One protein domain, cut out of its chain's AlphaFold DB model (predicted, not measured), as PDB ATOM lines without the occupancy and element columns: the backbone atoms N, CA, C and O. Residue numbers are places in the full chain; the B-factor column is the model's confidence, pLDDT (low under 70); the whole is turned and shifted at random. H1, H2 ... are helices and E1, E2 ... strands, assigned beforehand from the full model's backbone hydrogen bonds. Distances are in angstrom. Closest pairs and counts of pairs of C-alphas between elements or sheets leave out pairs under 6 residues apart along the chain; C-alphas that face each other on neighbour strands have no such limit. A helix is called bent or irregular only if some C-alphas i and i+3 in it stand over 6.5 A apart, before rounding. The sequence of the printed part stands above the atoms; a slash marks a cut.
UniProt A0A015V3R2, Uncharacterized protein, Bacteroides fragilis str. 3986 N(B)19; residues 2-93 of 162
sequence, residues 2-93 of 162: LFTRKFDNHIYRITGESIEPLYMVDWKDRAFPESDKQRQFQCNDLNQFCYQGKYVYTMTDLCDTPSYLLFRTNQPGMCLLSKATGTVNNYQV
ATOM      1  N   LEU A   2     -92.854 -10.723  60.537       90.81
ATOM      2  CA  LEU A   2     -91.435 -10.479  60.817       90.81
ATOM      3  C   LEU A   2     -90.621 -10.536  59.526       90.81
ATOM      4  O   LEU A   2     -90.977 -11.261  58.603       90.81
ATOM      5  N   PHE A   3     -89.551  -9.751  59.460       91.56
ATOM      6  CA  PHE A   3     -88.721  -9.632  58.268       91.56
ATOM      7  C   PHE A   3     -87.256  -9.388  58.634       91.56
ATOM      8  O   PHE A   3     -86.954  -8.658  59.576       91.56
ATOM      9  N   THR A   4     -86.343  -9.980  57.871       94.50
ATOM     10  CA  THR A   4     -84.889  -9.855  58.034       94.50
ATOM     11  C   THR A   4     -84.231  -9.625  56.677       94.50
ATOM     12  O   THR A   4     -84.793  -9.945  55.628       94.50
ATOM     13  N   ARG A   5     -83.020  -9.058  56.682       94.06
ATOM     14  CA  ARG A   5     -82.198  -8.867  55.478       94.06
ATOM     15  C   ARG A   5     -80.842  -9.536  55.652       94.06
ATOM     16  O   ARG A   5     -80.372  -9.734  56.768       94.06
ATOM     17  N   LYS A   6     -80.207  -9.887  54.533       93.31
ATOM     18  CA  LYS A   6     -78.798 -10.295  54.540       93.31
ATOM     19  C   LYS A   6     -77.914  -9.085  54.863       93.31
ATOM     20  O   LYS A   6     -78.251  -7.972  54.471       93.31
ATOM     21  N   PHE A   7     -76.789  -9.329  55.531       93.94
ATOM     22  CA  PHE A   7     -75.789  -8.338  55.949       93.94
ATOM     23  C   PHE A   7     -76.334  -7.225  56.861       93.94
ATOM     24  O   PHE A   7     -75.748  -6.146  56.956       93.94
ATOM     25  N   ASP A   8     -77.445  -7.500  57.542       94.38
ATOM     26  CA  ASP A   8     -78.094  -6.604  58.490       94.38
ATOM     27  C   ASP A   8     -78.350  -7.348  59.803       94.38
ATOM     28  O   ASP A   8     -78.731  -8.521  59.813       94.38
ATOM     29  N   ASN A   9     -78.144  -6.647  60.911       95.12
ATOM     30  CA  ASN A   9     -78.275  -7.184  62.260       95.12
ATOM     31  C   ASN A   9     -79.665  -6.927  62.856       95.12
ATOM     32  O   ASN A   9     -79.909  -7.256  64.016       95.12
ATOM     33  N   HIS A  10     -80.579  -6.340  62.082       95.62
ATOM     34  CA  HIS A  10     -81.928  -6.032  62.530       95.62
ATOM     35  C   HIS A  10     -82.949  -7.095  62.134       95.62
ATOM     36  O   HIS A  10     -82.939  -7.658  61.037       95.62
ATOM     37  N   ILE A  11     -83.899  -7.295  63.042       95.50
ATOM     38  CA  ILE A  11     -85.161  -7.975  62.785       95.50
ATOM     39  C   ILE A  11     -86.242  -6.903  62.792       95.50
ATOM     40  O   ILE A  11     -86.373  -6.139  63.749       95.50
ATOM     41  N   TYR A  12     -87.016  -6.851  61.718       95.38
ATOM     42  CA  TYR A  12     -88.038  -5.844  61.493       95.38
ATOM     43  C   TYR A  12     -89.434  -6.420  61.686       95.38
ATOM     44  O   TYR A  12     -89.692  -7.603  61.445       95.38
ATOM     45  N   ARG A  13     -90.362  -5.538  62.043       93.62
ATOM     46  CA  ARG A  13     -91.793  -5.788  61.973       93.62
ATOM     47  C   ARG A  13     -92.367  -5.020  60.797       93.62
ATOM     48  O   ARG A  13     -92.244  -3.802  60.718       93.62
ATOM     49  N   ILE A  14     -93.036  -5.749  59.916       91.81
ATOM     50  CA  ILE A  14     -93.856  -5.163  58.863       91.81
ATOM     51  C   ILE A  14     -95.267  -5.002  59.420       91.81
ATOM     52  O   ILE A  14     -95.925  -5.997  59.770       91.81
ATOM     53  N   THR A  15     -95.692  -3.746  59.517       89.81
ATOM     54  CA  THR A  15     -97.092  -3.337  59.660       89.81
ATOM     55  C   THR A  15     -97.570  -2.855  58.286       89.81
ATOM     56  O   THR A  15     -96.737  -2.553  57.438       89.81
ATOM     57  N   GLY A  16     -98.877  -2.840  58.009       87.44
ATOM     58  CA  GLY A  16     -99.397  -2.625  56.647       87.44
ATOM     59  C   GLY A  16     -98.818  -1.418  55.890       87.44
ATOM     60  O   GLY A  16     -98.743  -1.461  54.668       87.44
ATOM     61  N   GLU A  17     -98.359  -0.388  56.603       90.44
ATOM     62  CA  GLU A  17     -97.835   0.855  56.026       90.44
ATOM     63  C   GLU A  17     -96.348   1.111  56.340       90.44
ATOM     64  O   GLU A  17     -95.762   2.044  55.793       90.44
ATOM     65  N   SER A  18     -95.709   0.307  57.202       93.12
ATOM     66  CA  SER A  18     -94.348   0.581  57.681       93.12
ATOM     67  C   SER A  18     -93.499  -0.674  57.889       93.12
ATOM     68  O   SER A  18     -93.983  -1.764  58.208       93.12
ATOM     69  N   ILE A  19     -92.185  -0.498  57.740       94.81
ATOM     70  CA  ILE A  19     -91.174  -1.462  58.175       94.81
ATOM     71  C   ILE A  19     -90.424  -0.821  59.338       94.81
ATOM     72  O   ILE A  19     -89.682   0.139  59.146       94.81
ATOM     73  N   GLU A  20     -90.619  -1.354  60.539       95.19
ATOM     74  CA  GLU A  20     -90.036  -0.819  61.771       95.19
ATOM     75  C   GLU A  20     -88.969  -1.770  62.319       95.19
ATOM     76  O   GLU A  20     -89.218  -2.980  62.376       95.19
ATOM     77  N   PRO A  21     -87.794  -1.273  62.744       94.62
ATOM     78  CA  PRO A  21     -86.833  -2.103  63.459       94.62
ATOM     79  C   PRO A  21     -87.446  -2.536  64.794       94.62
ATOM     80  O   PRO A  21     -87.897  -1.708  65.582       94.62
ATOM     81  N   LEU A  22     -87.482  -3.847  65.034       94.12
ATOM     82  CA  LEU A  22     -88.047  -4.430  66.250       94.12
ATOM     83  C   LEU A  22     -86.946  -4.885  67.212       94.12
ATOM     84  O   LEU A  22     -87.026  -4.618  68.407       94.12
ATOM     85  N   TYR A  23     -85.913  -5.543  66.683       94.56
ATOM     86  CA  TYR A  23     -84.749  -5.987  67.448       94.56
ATOM     87  C   TYR A  23     -83.461  -5.675  66.687       94.56
ATOM     88  O   TYR A  23     -83.406  -5.852  65.472       94.56
ATOM     89  N   MET A  24     -82.423  -5.259  67.413       94.81
ATOM     90  CA  MET A  24     -81.046  -5.181  66.922       94.81
ATOM     91  C   MET A  24     -80.238  -6.272  67.624       94.81
ATOM     92  O   MET A  24     -80.133  -6.269  68.850       94.81
ATOM     93  N   VAL A  25     -79.691  -7.212  66.859       95.00
ATOM     94  CA  VAL A  25     -78.892  -8.308  67.404       95.00
ATOM     95  C   VAL A  25     -77.431  -7.883  67.509       95.00
ATOM     96  O   VAL A  25     -76.791  -7.568  66.507       95.00
ATOM     97  N   ASP A  26     -76.886  -7.918  68.722       93.12
ATOM     98  CA  ASP A  26     -75.447  -7.785  68.939       93.12
ATOM     99  C   ASP A  26     -74.754  -9.139  68.734       93.12
ATOM    100  O   ASP A  26     -74.788 -10.025  69.592       93.12
ATOM    101  N   TRP A  27     -74.123  -9.296  67.570       93.06
ATOM    102  CA  TRP A  27     -73.350 -10.488  67.223       93.06
ATOM    103  C   TRP A  27     -71.932 -10.500  67.804       93.06
ATOM    104  O   TRP A  27     -71.235 -11.501  67.632       93.06
ATOM    105  N   LYS A  28     -71.494  -9.441  68.496       92.06
ATOM    106  CA  LYS A  28     -70.139  -9.315  69.053       92.06
ATOM    107  C   LYS A  28     -69.062  -9.588  67.990       92.06
ATOM    108  O   LYS A  28     -69.092  -9.013  66.905       92.06
ATOM    109  N   ASP A  29     -68.137 -10.500  68.276       92.50
ATOM    110  CA  ASP A  29     -67.056 -10.949  67.396       92.50
ATOM    111  C   ASP A  29     -67.538 -11.736  66.165       92.50
ATOM    112  O   ASP A  29     -66.762 -11.986  65.248       92.50
ATOM    113  N   ARG A  30     -68.824 -12.104  66.120       94.31
ATOM    114  CA  ARG A  30     -69.446 -12.838  65.008       94.31
ATOM    115  C   ARG A  30     -70.184 -11.934  64.025       94.31
ATOM    116  O   ARG A  30     -70.795 -12.442  63.084       94.31
ATOM    117  N   ALA A  31     -70.180 -10.618  64.231       95.75
ATOM    118  CA  ALA A  31     -70.777  -9.687  63.280       95.75
ATOM    119  C   ALA A  31     -70.071  -9.782  61.920       95.75
ATOM    120  O   ALA A  31     -68.848  -9.907  61.858       95.75
ATOM    121  N   PHE A  32     -70.831  -9.720  60.825       96.62
ATOM    122  CA  PHE A  32     -70.226  -9.679  59.497       96.62
ATOM    123  C   PHE A  32     -69.348  -8.421  59.339       96.62
ATOM    124  O   PHE A  32     -69.826  -7.330  59.667       96.62
ATOM    125  N   PRO A  33     -68.101  -8.532  58.836       95.31
ATOM    126  CA  PRO A  33     -67.184  -7.396  58.756       95.31
ATOM    127  C   PRO A  33     -67.718  -6.254  57.888       95.31
ATOM    128  O   PRO A  33     -68.124  -6.461  56.744       95.31
ATOM    129  N   GLU A  34     -67.662  -5.025  58.407       92.44
ATOM    130  CA  GLU A  34     -68.181  -3.846  57.701       92.44
ATOM    131  C   GLU A  34     -67.435  -3.579  56.387       92.44
ATOM    132  O   GLU A  34     -68.046  -3.202  55.388       92.44
ATOM    133  N   SER A  35     -66.125  -3.855  56.372       93.00
ATOM    134  CA  SER A  35     -65.254  -3.759  55.194       93.00
ATOM    135  C   SER A  35     -65.726  -4.616  54.023       93.00
ATOM    136  O   SER A  35     -65.475  -4.274  52.870       93.00
ATOM    137  N   ASP A  36     -66.419  -5.718  54.307       93.81
ATOM    138  CA  ASP A  36     -66.781  -6.728  53.320       93.81
ATOM    139  C   ASP A  36     -68.257  -6.647  52.903       93.81
ATOM    140  O   ASP A  36     -68.670  -7.364  51.996       93.81
ATOM    141  N   LYS A  37     -69.072  -5.760  53.495       88.12
ATOM    142  CA  LYS A  37     -70.513  -5.665  53.168       88.12
ATOM    143  C   LYS A  37     -70.804  -5.285  51.715       88.12
ATOM    144  O   LYS A  37     -71.855  -5.638  51.194       88.12
ATOM    145  N   GLN A  38     -69.890  -4.559  51.072       88.50
ATOM    146  CA  GLN A  38     -70.011  -4.150  49.665       88.50
ATOM    147  C   GLN A  38     -69.287  -5.101  48.705       88.50
ATOM    148  O   GLN A  38     -69.331  -4.918  47.487       88.50
ATOM    149  N   ARG A  39     -68.598  -6.116  49.234       92.06
ATOM    150  CA  ARG A  39     -67.868  -7.076  48.418       92.06
ATOM    151  C   ARG A  39     -68.847  -8.042  47.758       92.06
ATOM    152  O   ARG A  39     -69.751  -8.579  48.393       92.06
ATOM    153  N   GLN A  40     -68.628  -8.307  46.473       92.75
ATOM    154  CA  GLN A  40     -69.321  -9.385  45.779       92.75
ATOM    155  C   GLN A  40     -68.629 -10.716  46.072       92.75
ATOM    156  O   GLN A  40     -67.413 -10.847  45.919       92.75
ATOM    157  N   PHE A  41     -69.419 -11.704  46.479       92.38
ATOM    158  CA  PHE A  41     -68.961 -13.060  46.746       92.38
ATOM    159  C   PHE A  41     -69.671 -14.045  45.822       92.38
ATOM    160  O   PHE A  41     -70.866 -13.904  45.556       92.38
ATOM    161  N   GLN A  42     -68.960 -15.094  45.409       94.88
ATOM    162  CA  GLN A  42     -69.616 -16.330  44.992       94.88
ATOM    163  C   GLN A  42     -70.198 -17.029  46.228       94.88
ATOM    164  O   GLN A  42     -69.660 -16.903  47.330       94.88
ATOM    165  N   CYS A  43     -71.290 -17.784  46.067       91.12
ATOM    166  CA  CYS A  43     -71.985 -18.412  47.199       91.12
ATOM    167  C   CYS A  43     -71.065 -19.303  48.050       91.12
ATOM    168  O   CYS A  43     -71.106 -19.234  49.278       91.12
ATOM    169  N   ASN A  44     -70.216 -20.110  47.406       94.06
ATOM    170  CA  ASN A  44     -69.288 -20.996  48.111       94.06
ATOM    171  C   ASN A  44     -68.225 -20.207  48.883       94.06
ATOM    172  O   ASN A  44     -67.971 -20.519  50.045       94.06
ATOM    173  N   ASP A  45     -67.684 -19.144  48.286       95.50
ATOM    174  CA  ASP A  45     -66.685 -18.284  48.927       95.50
ATOM    175  C   ASP A  45     -67.270 -17.571  50.148       95.50
ATOM    176  O   ASP A  45     -66.633 -17.522  51.198       95.50
ATOM    177  N   LEU A  46     -68.505 -17.062  50.038       95.81
ATOM    178  CA  LEU A  46     -69.208 -16.438  51.161       95.81
ATOM    179  C   LEU A  46     -69.409 -17.436  52.302       95.81
ATOM    180  O   LEU A  46     -69.138 -17.112  53.460       95.81
ATOM    181  N   ASN A  47     -69.874 -18.644  51.978       93.56
ATOM    182  CA  ASN A  47     -70.112 -19.687  52.968       93.56
ATOM    183  C   ASN A  47     -68.811 -20.088  53.669       93.56
ATOM    184  O   ASN A  47     -68.786 -20.154  54.895       93.56
ATOM    185  N   GLN A  48     -67.722 -20.287  52.923       95.69
ATOM    186  CA  GLN A  48     -66.424 -20.637  53.493       95.69
ATOM    187  C   GLN A  48     -65.853 -19.506  54.356       95.69
ATOM    188  O   GLN A  48     -65.429 -19.758  55.485       95.69
ATOM    189  N   PHE A  49     -65.887 -18.266  53.863       96.56
ATOM    190  CA  PHE A  49     -65.435 -17.082  54.596       96.56
ATOM    191  C   PHE A  49     -66.173 -16.932  55.928       96.56
ATOM    192  O   PHE A  49     -65.554 -16.793  56.984       96.56
ATOM    193  N   CYS A  50     -67.503 -17.028  55.893       96.31
ATOM    194  CA  CYS A  50     -68.319 -16.913  57.092       96.31
ATOM    195  C   CYS A  50     -68.135 -18.103  58.027       96.31
ATOM    196  O   CYS A  50     -68.124 -17.914  59.237       96.31
ATOM    197  N   TYR A  51     -67.980 -19.322  57.510       94.12
ATOM    198  CA  TYR A  51     -67.743 -20.503  58.338       94.12
ATOM    199  C   TYR A  51     -66.411 -20.401  59.097       94.12
ATOM    200  O   TYR A  51     -66.374 -20.595  60.310       94.12
ATOM    201  N   GLN A  52     -65.330 -20.016  58.410       95.44
ATOM    202  CA  GLN A  52     -64.002 -19.863  59.012       95.44
ATOM    203  C   GLN A  52     -63.951 -18.716  60.031       95.44
ATOM    204  O   GLN A  52     -63.432 -18.894  61.131       95.44
ATOM    205  N   GLY A  53     -64.524 -17.559  59.687       95.50
ATOM    206  CA  GLY A  53     -64.589 -16.393  60.573       95.50
ATOM    207  C   GLY A  53     -65.710 -16.445  61.613       95.50
ATOM    208  O   GLY A  53     -65.804 -15.558  62.452       95.50
ATOM    209  N   LYS A  54     -66.574 -17.469  61.564       95.00
ATOM    210  CA  LYS A  54     -67.806 -17.593  62.366       95.00
ATOM    211  C   LYS A  54     -68.757 -16.396  62.224       95.00
ATOM    212  O   LYS A  54     -69.545 -16.122  63.130       95.00
ATOM    213  N   TYR A  55     -68.705 -15.707  61.086       96.75
ATOM    214  CA  TYR A  55     -69.505 -14.517  60.820       96.75
ATOM    215  C   TYR A  55     -70.962 -14.865  60.511       96.75
ATOM    216  O   TYR A  55     -71.254 -15.837  59.806       96.75
ATOM    217  N   VAL A  56     -71.881 -14.041  61.004       96.06
ATOM    218  CA  VAL A  56     -73.316 -14.135  60.728       96.06
ATOM    219  C   VAL A  56     -73.704 -13.062  59.719       96.06
ATOM    220  O   VAL A  56     -73.554 -11.875  59.988       96.06
ATOM    221  N   TYR A  57     -74.226 -13.479  58.564       95.12
ATOM    222  CA  TYR A  57     -74.703 -12.570  57.517       95.12
ATOM    223  C   TYR A  57     -76.200 -12.698  57.238       95.12
ATOM    224  O   TYR A  57     -76.739 -11.942  56.434       95.12
ATOM    225  N   THR A  58     -76.896 -13.664  57.834       94.31
ATOM    226  CA  THR A  58     -78.328 -13.853  57.589       94.31
ATOM    227  C   THR A  58     -79.030 -14.444  58.801       94.31
ATOM    228  O   THR A  58     -78.435 -15.200  59.566       94.31
ATOM    229  N   MET A  59     -80.307 -14.092  58.941       94.38
ATOM    230  CA  MET A  59     -81.248 -14.657  59.900       94.38
ATOM    231  C   MET A  59     -82.460 -15.166  59.122       94.38
ATOM    232  O   MET A  59     -83.055 -14.395  58.364       94.38
ATOM    233  N   THR A  60     -82.819 -16.435  59.284       90.06
ATOM    234  CA  THR A  60     -83.900 -17.096  58.532       90.06
ATOM    235  C   THR A  60     -84.807 -17.897  59.463       90.06
ATOM    236  O   THR A  60     -84.443 -18.162  60.608       90.06
ATOM    237  N   ASP A  61     -85.985 -18.296  58.973       86.06
ATOM    238  CA  ASP A  61     -86.892 -19.225  59.672       86.06
ATOM    239  C   ASP A  61     -87.281 -18.729  61.076       86.06
ATOM    240  O   ASP A  61     -87.060 -19.393  62.096       86.06
ATOM    241  N   LEU A  62     -87.799 -17.498  61.123       87.62
ATOM    242  CA  LEU A  62     -88.193 -16.844  62.366       87.62
ATOM    243  C   LEU A  62     -89.471 -17.481  62.933       87.62
ATOM    244  O   LEU A  62     -90.524 -17.460  62.302       87.62
ATOM    245  N   CYS A  63     -89.394 -17.978  64.165       86.31
ATOM    246  CA  CYS A  63     -90.520 -18.475  64.946       86.31
ATOM    247  C   CYS A  63     -90.817 -17.518  66.100       86.31
ATOM    248  O   CYS A  63     -90.037 -17.420  67.052       86.31
ATOM    249  N   ASP A  64     -91.947 -16.825  66.015       86.44
ATOM    250  CA  ASP A  64     -92.377 -15.863  67.023       86.44
ATOM    251  C   ASP A  64     -93.180 -16.545  68.142       86.44
ATOM    252  O   ASP A  64     -94.262 -17.080  67.896       86.44
ATOM    253  N   THR A  65     -92.672 -16.523  69.377       85.56
ATOM    254  CA  THR A  65     -93.365 -17.045  70.572       85.56
ATOM    255  C   THR A  65     -93.616 -15.915  71.578       85.56
ATOM    256  O   THR A  65     -93.054 -14.830  71.433       85.56
ATOM    257  N   PRO A  66     -94.457 -16.087  72.615       86.88
ATOM    258  CA  PRO A  66     -94.719 -15.010  73.577       86.88
ATOM    259  C   PRO A  66     -93.456 -14.463  74.265       86.88
ATOM    260  O   PRO A  66     -93.323 -13.251  74.413       86.88
ATOM    261  N   SER A  67     -92.520 -15.344  74.627       88.94
ATOM    262  CA  SER A  67     -91.322 -14.999  75.411       88.94
ATOM    263  C   SER A  67     -90.049 -14.896  74.568       88.94
ATOM    264  O   SER A  67     -89.107 -14.194  74.949       88.94
ATOM    265  N   TYR A  68     -90.012 -15.576  73.420       89.75
ATOM    266  CA  TYR A  68     -88.803 -15.741  72.624       89.75
ATOM    267  C   TYR A  68     -89.053 -15.554  71.131       89.75
ATOM    268  O   TYR A  68     -90.174 -15.655  70.635       89.75
ATOM    269  N   LEU A  69     -87.969 -15.317  70.405       90.56
ATOM    270  CA  LEU A  69     -87.921 -15.425  68.957       90.56
ATOM    271  C   LEU A  69     -86.832 -16.436  68.598       90.56
ATOM    272  O   LEU A  69     -85.670 -16.246  68.962       90.56
ATOM    273  N   LEU A  70     -87.207 -17.520  67.925       89.75
ATOM    274  CA  LEU A  70     -86.264 -18.537  67.457       89.75
ATOM    275  C   LEU A  70     -85.952 -18.297  65.989       89.75
ATOM    276  O   LEU A  70     -86.847 -17.930  65.237       89.75
ATOM    277  N   PHE A  71     -84.711 -18.500  65.570       89.62
ATOM    278  CA  PHE A  71     -84.325 -18.352  64.168       89.62
ATOM    279  C   PHE A  71     -83.019 -19.090  63.872       89.62
ATOM    280  O   PHE A  71     -82.254 -19.437  64.779       89.62
ATOM    281  N   ARG A  72     -82.754 -19.328  62.587       89.62
ATOM    282  CA  ARG A  72     -81.477 -19.850  62.092       89.62
ATOM    283  C   ARG A  72     -80.589 -18.734  61.576       89.62
ATOM    284  O   ARG A  72     -81.050 -17.640  61.261       89.62
ATOM    285  N   THR A  73     -79.310 -19.054  61.444       92.94
ATOM    286  CA  THR A  73     -78.341 -18.223  60.729       92.94
ATOM    287  C   THR A  73     -77.615 -19.067  59.684       92.94
ATOM    288  O   THR A  73     -77.870 -20.262  59.558       92.94
ATOM    289  N   ASN A  74     -76.670 -18.475  58.955       92.75
ATOM    290  CA  ASN A  74     -75.727 -19.240  58.135       92.75
ATOM    291  C   ASN A  74     -74.728 -20.079  58.959       92.75
ATOM    292  O   ASN A  74     -73.933 -20.806  58.369       92.75
ATOM    293  N   GLN A  75     -74.713 -19.948  60.289       91.06
ATOM    294  CA  GLN A  75     -73.914 -20.779  61.187       91.06
ATOM    295  C   GLN A  75     -74.750 -21.950  61.724       91.06
ATOM    296  O   GLN A  75     -75.958 -21.787  61.918       91.06
ATOM    297  N   PRO A  76     -74.124 -23.107  62.022       85.88
ATOM    298  CA  PRO A  76     -74.812 -24.232  62.644       85.88
ATOM    299  C   PRO A  76     -75.489 -23.858  63.968       85.88
ATOM    300  O   PRO A  76     -74.977 -23.035  64.736       85.88
ATOM    301  N   GLY A  77     -76.601 -24.534  64.252       86.06
ATOM    302  CA  GLY A  77     -77.355 -24.387  65.491       86.06
ATOM    303  C   GLY A  77     -78.627 -23.551  65.360       86.06
ATOM    304  O   GLY A  77     -79.090 -23.225  64.266       86.06
ATOM    305  N   MET A  78     -79.197 -23.221  66.515       87.81
ATOM    306  CA  MET A  78     -80.427 -22.446  66.652       87.81
ATOM    307  C   MET A  78     -80.178 -21.226  67.534       87.81
ATOM    308  O   MET A  78     -79.624 -21.336  68.631       87.81
ATOM    309  N   CYS A  79     -80.628 -20.062  67.074       91.31
ATOM    310  CA  CYS A  79     -80.605 -18.841  67.860       91.31
ATOM    311  C   CYS A  79     -81.926 -18.657  68.611       91.31
ATOM    312  O   CYS A  79     -83.005 -18.855  68.055       91.31
ATOM    313  N   LEU A  80     -81.819 -18.254  69.875       91.81
ATOM    314  CA  LEU A  80     -82.929 -17.914  70.754       91.81
ATOM    315  C   LEU A  80     -82.739 -16.476  71.240       91.81
ATOM    316  O   LEU A  80     -81.838 -16.204  72.036       91.81
ATOM    317  N   LEU A  81     -83.583 -15.564  70.767       93.56
ATOM    318  CA  LEU A  81     -83.659 -14.195  71.265       93.56
ATOM    319  C   LEU A  81     -84.692 -14.120  72.387       93.56
ATOM    320  O   LEU A  81     -85.856 -14.466  72.197       93.56
ATOM    321  N   SER A  82     -84.268 -13.641  73.554       92.88
ATOM    322  CA  SER A  82     -85.161 -13.311  74.668       92.88
ATOM    323  C   SER A  82     -85.821 -11.963  74.416       92.88
ATOM    324  O   SER A  82     -85.135 -10.948  74.292       92.88
ATOM    325  N   LYS A  83     -87.156 -11.921  74.380       92.31
ATOM    326  CA  LYS A  83     -87.887 -10.659  74.180       92.31
ATOM    327  C   LYS A  83     -87.815  -9.731  75.390       92.31
ATOM    328  O   LYS A  83     -87.957  -8.525  75.229       92.31
ATOM    329  N   ALA A  84     -87.583 -10.286  76.581       92.62
ATOM    330  CA  ALA A  84     -87.465  -9.517  77.817       92.62
ATOM    331  C   ALA A  84     -86.134  -8.756  77.913       92.62
ATOM    332  O   ALA A  84     -86.091  -7.661  78.461       92.62
ATOM    333  N   THR A  85     -85.050  -9.337  77.393       91.94
ATOM    334  CA  THR A  85     -83.686  -8.794  77.541       91.94
ATOM    335  C   THR A  85     -83.066  -8.332  76.225       91.94
ATOM    336  O   THR A  85     -82.036  -7.668  76.247       91.94
ATOM    337  N   GLY A  86     -83.637  -8.706  75.077       89.38
ATOM    338  CA  GLY A  86     -83.063  -8.452  73.752       89.38
ATOM    339  C   GLY A  86     -81.803  -9.273  73.443       89.38
ATOM    340  O   GLY A  86     -81.175  -9.071  72.411       89.38
ATOM    341  N   THR A  87     -81.412 -10.200  74.321       91.56
ATOM    342  CA  THR A  87     -80.173 -10.980  74.184       91.56
ATOM    343  C   THR A  87     -80.384 -12.231  73.342       91.56
ATOM    344  O   THR A  87     -81.392 -12.921  73.511       91.56
ATOM    345  N   VAL A  88     -79.390 -12.574  72.519       93.62
ATOM    346  CA  VAL A  88     -79.385 -13.788  71.694       93.62
ATOM    347  C   VAL A  88     -78.435 -14.835  72.263       93.62
ATOM    348  O   VAL A  88     -77.259 -14.560  72.492       93.62
ATOM    349  N   ASN A  89     -78.943 -16.056  72.429       91.00
ATOM    350  CA  ASN A  89     -78.147 -17.249  72.708       91.00
ATOM    351  C   ASN A  89     -78.116 -18.152  71.472       91.00
ATOM    352  O   ASN A  89     -79.133 -18.307  70.799       91.00
ATOM    353  N   ASN A  90     -76.966 -18.764  71.179       89.56
ATOM    354  CA  ASN A  90     -76.831 -19.757  70.111       89.56
ATOM    355  C   ASN A  90     -76.585 -21.147  70.715       89.56
ATOM    356  O   ASN A  90     -75.581 -21.361  71.396       89.56
ATOM    357  N   TYR A  91     -77.487 -22.079  70.420       88.38
ATOM    358  CA  TYR A  91     -77.365 -23.493  70.743       88.38
ATOM    359  C   TYR A  91     -76.852 -24.245  69.517       88.38
ATOM    360  O   TYR A  91     -77.609 -24.508  68.583       88.38
ATOM    361  N   GLN A  92     -75.562 -24.596  69.522       83.31
ATOM    362  CA  GLN A  92     -74.911 -25.261  68.385       83.31
ATOM    363  C   GLN A  92     -75.507 -26.638  68.079       83.31
ATOM    364  O   GLN A  92     -75.632 -27.008  66.916       83.31
ATOM    365  N   VAL A  93     -75.871 -27.380  69.124       83.44
ATOM    366  CA  VAL A  93     -76.481 -28.704  69.021       83.44
ATOM    367  C   VAL A  93     -77.640 -28.770  70.002       83.44
ATOM    368  O   VAL A  93     -77.497 -28.426  71.174       83.44
TER     369      VAL A  93
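Overview. This is residues 2 to 93 of the 162 residues of an uncharacterized protein of Bacteroides fragilis str. 3986 N(B)19 (UniProt A0A015V3R2). Picture two small antiparallel sheets set as an open V, one of the three strands E1, E2 and E3, the other of the four strands E4, E5, E6 and E7, coming nearest to each other at the edge strands E1 and E4. The single helix H1 lies off one end of the strands, clear of both sheets, and the long unnamed stretch of residues 25 to 42 leads from E3 out to it. The printed part has 92 residues with one named helix and seven named strands, in the order E1, E2, E3, H1, E4, E5, E6, E7 along the chain; its class is mixed, helices and strands. Each sheet is a meander, each strand the antiparallel neighbour of the one before, ordered E1, E2, E3 and E4, E5, E6, E7. The whole is compact, with a radius of gyration of the C-alphas of 13.6 A, and the C-alphas span 37 by 35 by 20 A.

Along the chain. Find C-alpha 2 at (-91.435, -10.479, 60.817), where E1 begins; it is short, residues 2 to 4. Read on to E2, residues 10 to 15, 15.7 A from first to last C-alpha, and to E3, residues 18 to 24, the longest strand by residues at 17.2 A. After residues 25 to 42 you reach C-alpha 43 at (-71.985, -18.412, 47.199), where H1 begins; it runs through residues 43 to 53, 15.4 A, and is not bent. E4 is residues 59 to 64, 13.3 A, and E5 is residues 68 to 73, 16.0 A. E6 is residues 78 to 82, 13.0 A, and E7 is residues 88 to 91, ending at C-alpha 91, (-77.365, -23.493, 70.743).

Arrangement. Start with the hairpin of E1 and E2, 140 degrees between their directions, where N 3 and O 12 are 2.9 A apart, within hydrogen-bond range. E2, the inner strand of this sheet, also forms a hairpin with E3 at 150 degrees; look at N 13 and O 20, 2.8 A, and N 20 and O 13, 2.9 A. Now look from E1 to E4: their closest C-alphas, those of Thr 4 and Met 59, are 6.3 A apart. E2 and E4 are only just apart, at 8.3 A, while E3 is apart from E4, E5, E6 and E7. In the four-strand sheet E4 and E5 form a hairpin at 160 degrees, with N 63 and O 70 2.8 A apart. E5 and E6 form the next at 147 degrees, with N 81 and O 69 2.8 A apart, and E6 and E7 the last at 149 degrees, with N 80 and O 89 2.8 A apart. This sheet is strongly twisted: from edge strand E4 to edge strand E7 the strands' lines turn by 78 degrees. H1 is not on either sheet, with 0 pairs of C-alphas within 10 A of each; in its backbone every O i to N i+4 pair is within hydrogen-bond range.

Size, cuts and confidence. The two C-alphas farthest apart are those of Glu 17 and Gln 52, 39.8 A. From Leu 2 to Val 93, the first and last printed C-alphas, the distance is 25.0 A. The printed part has no cut; the link from E3 to H1, 18 residues, is long, and the other links are tight. The mean pLDDT of the printed part is 92.2, and no printed residue is under 70.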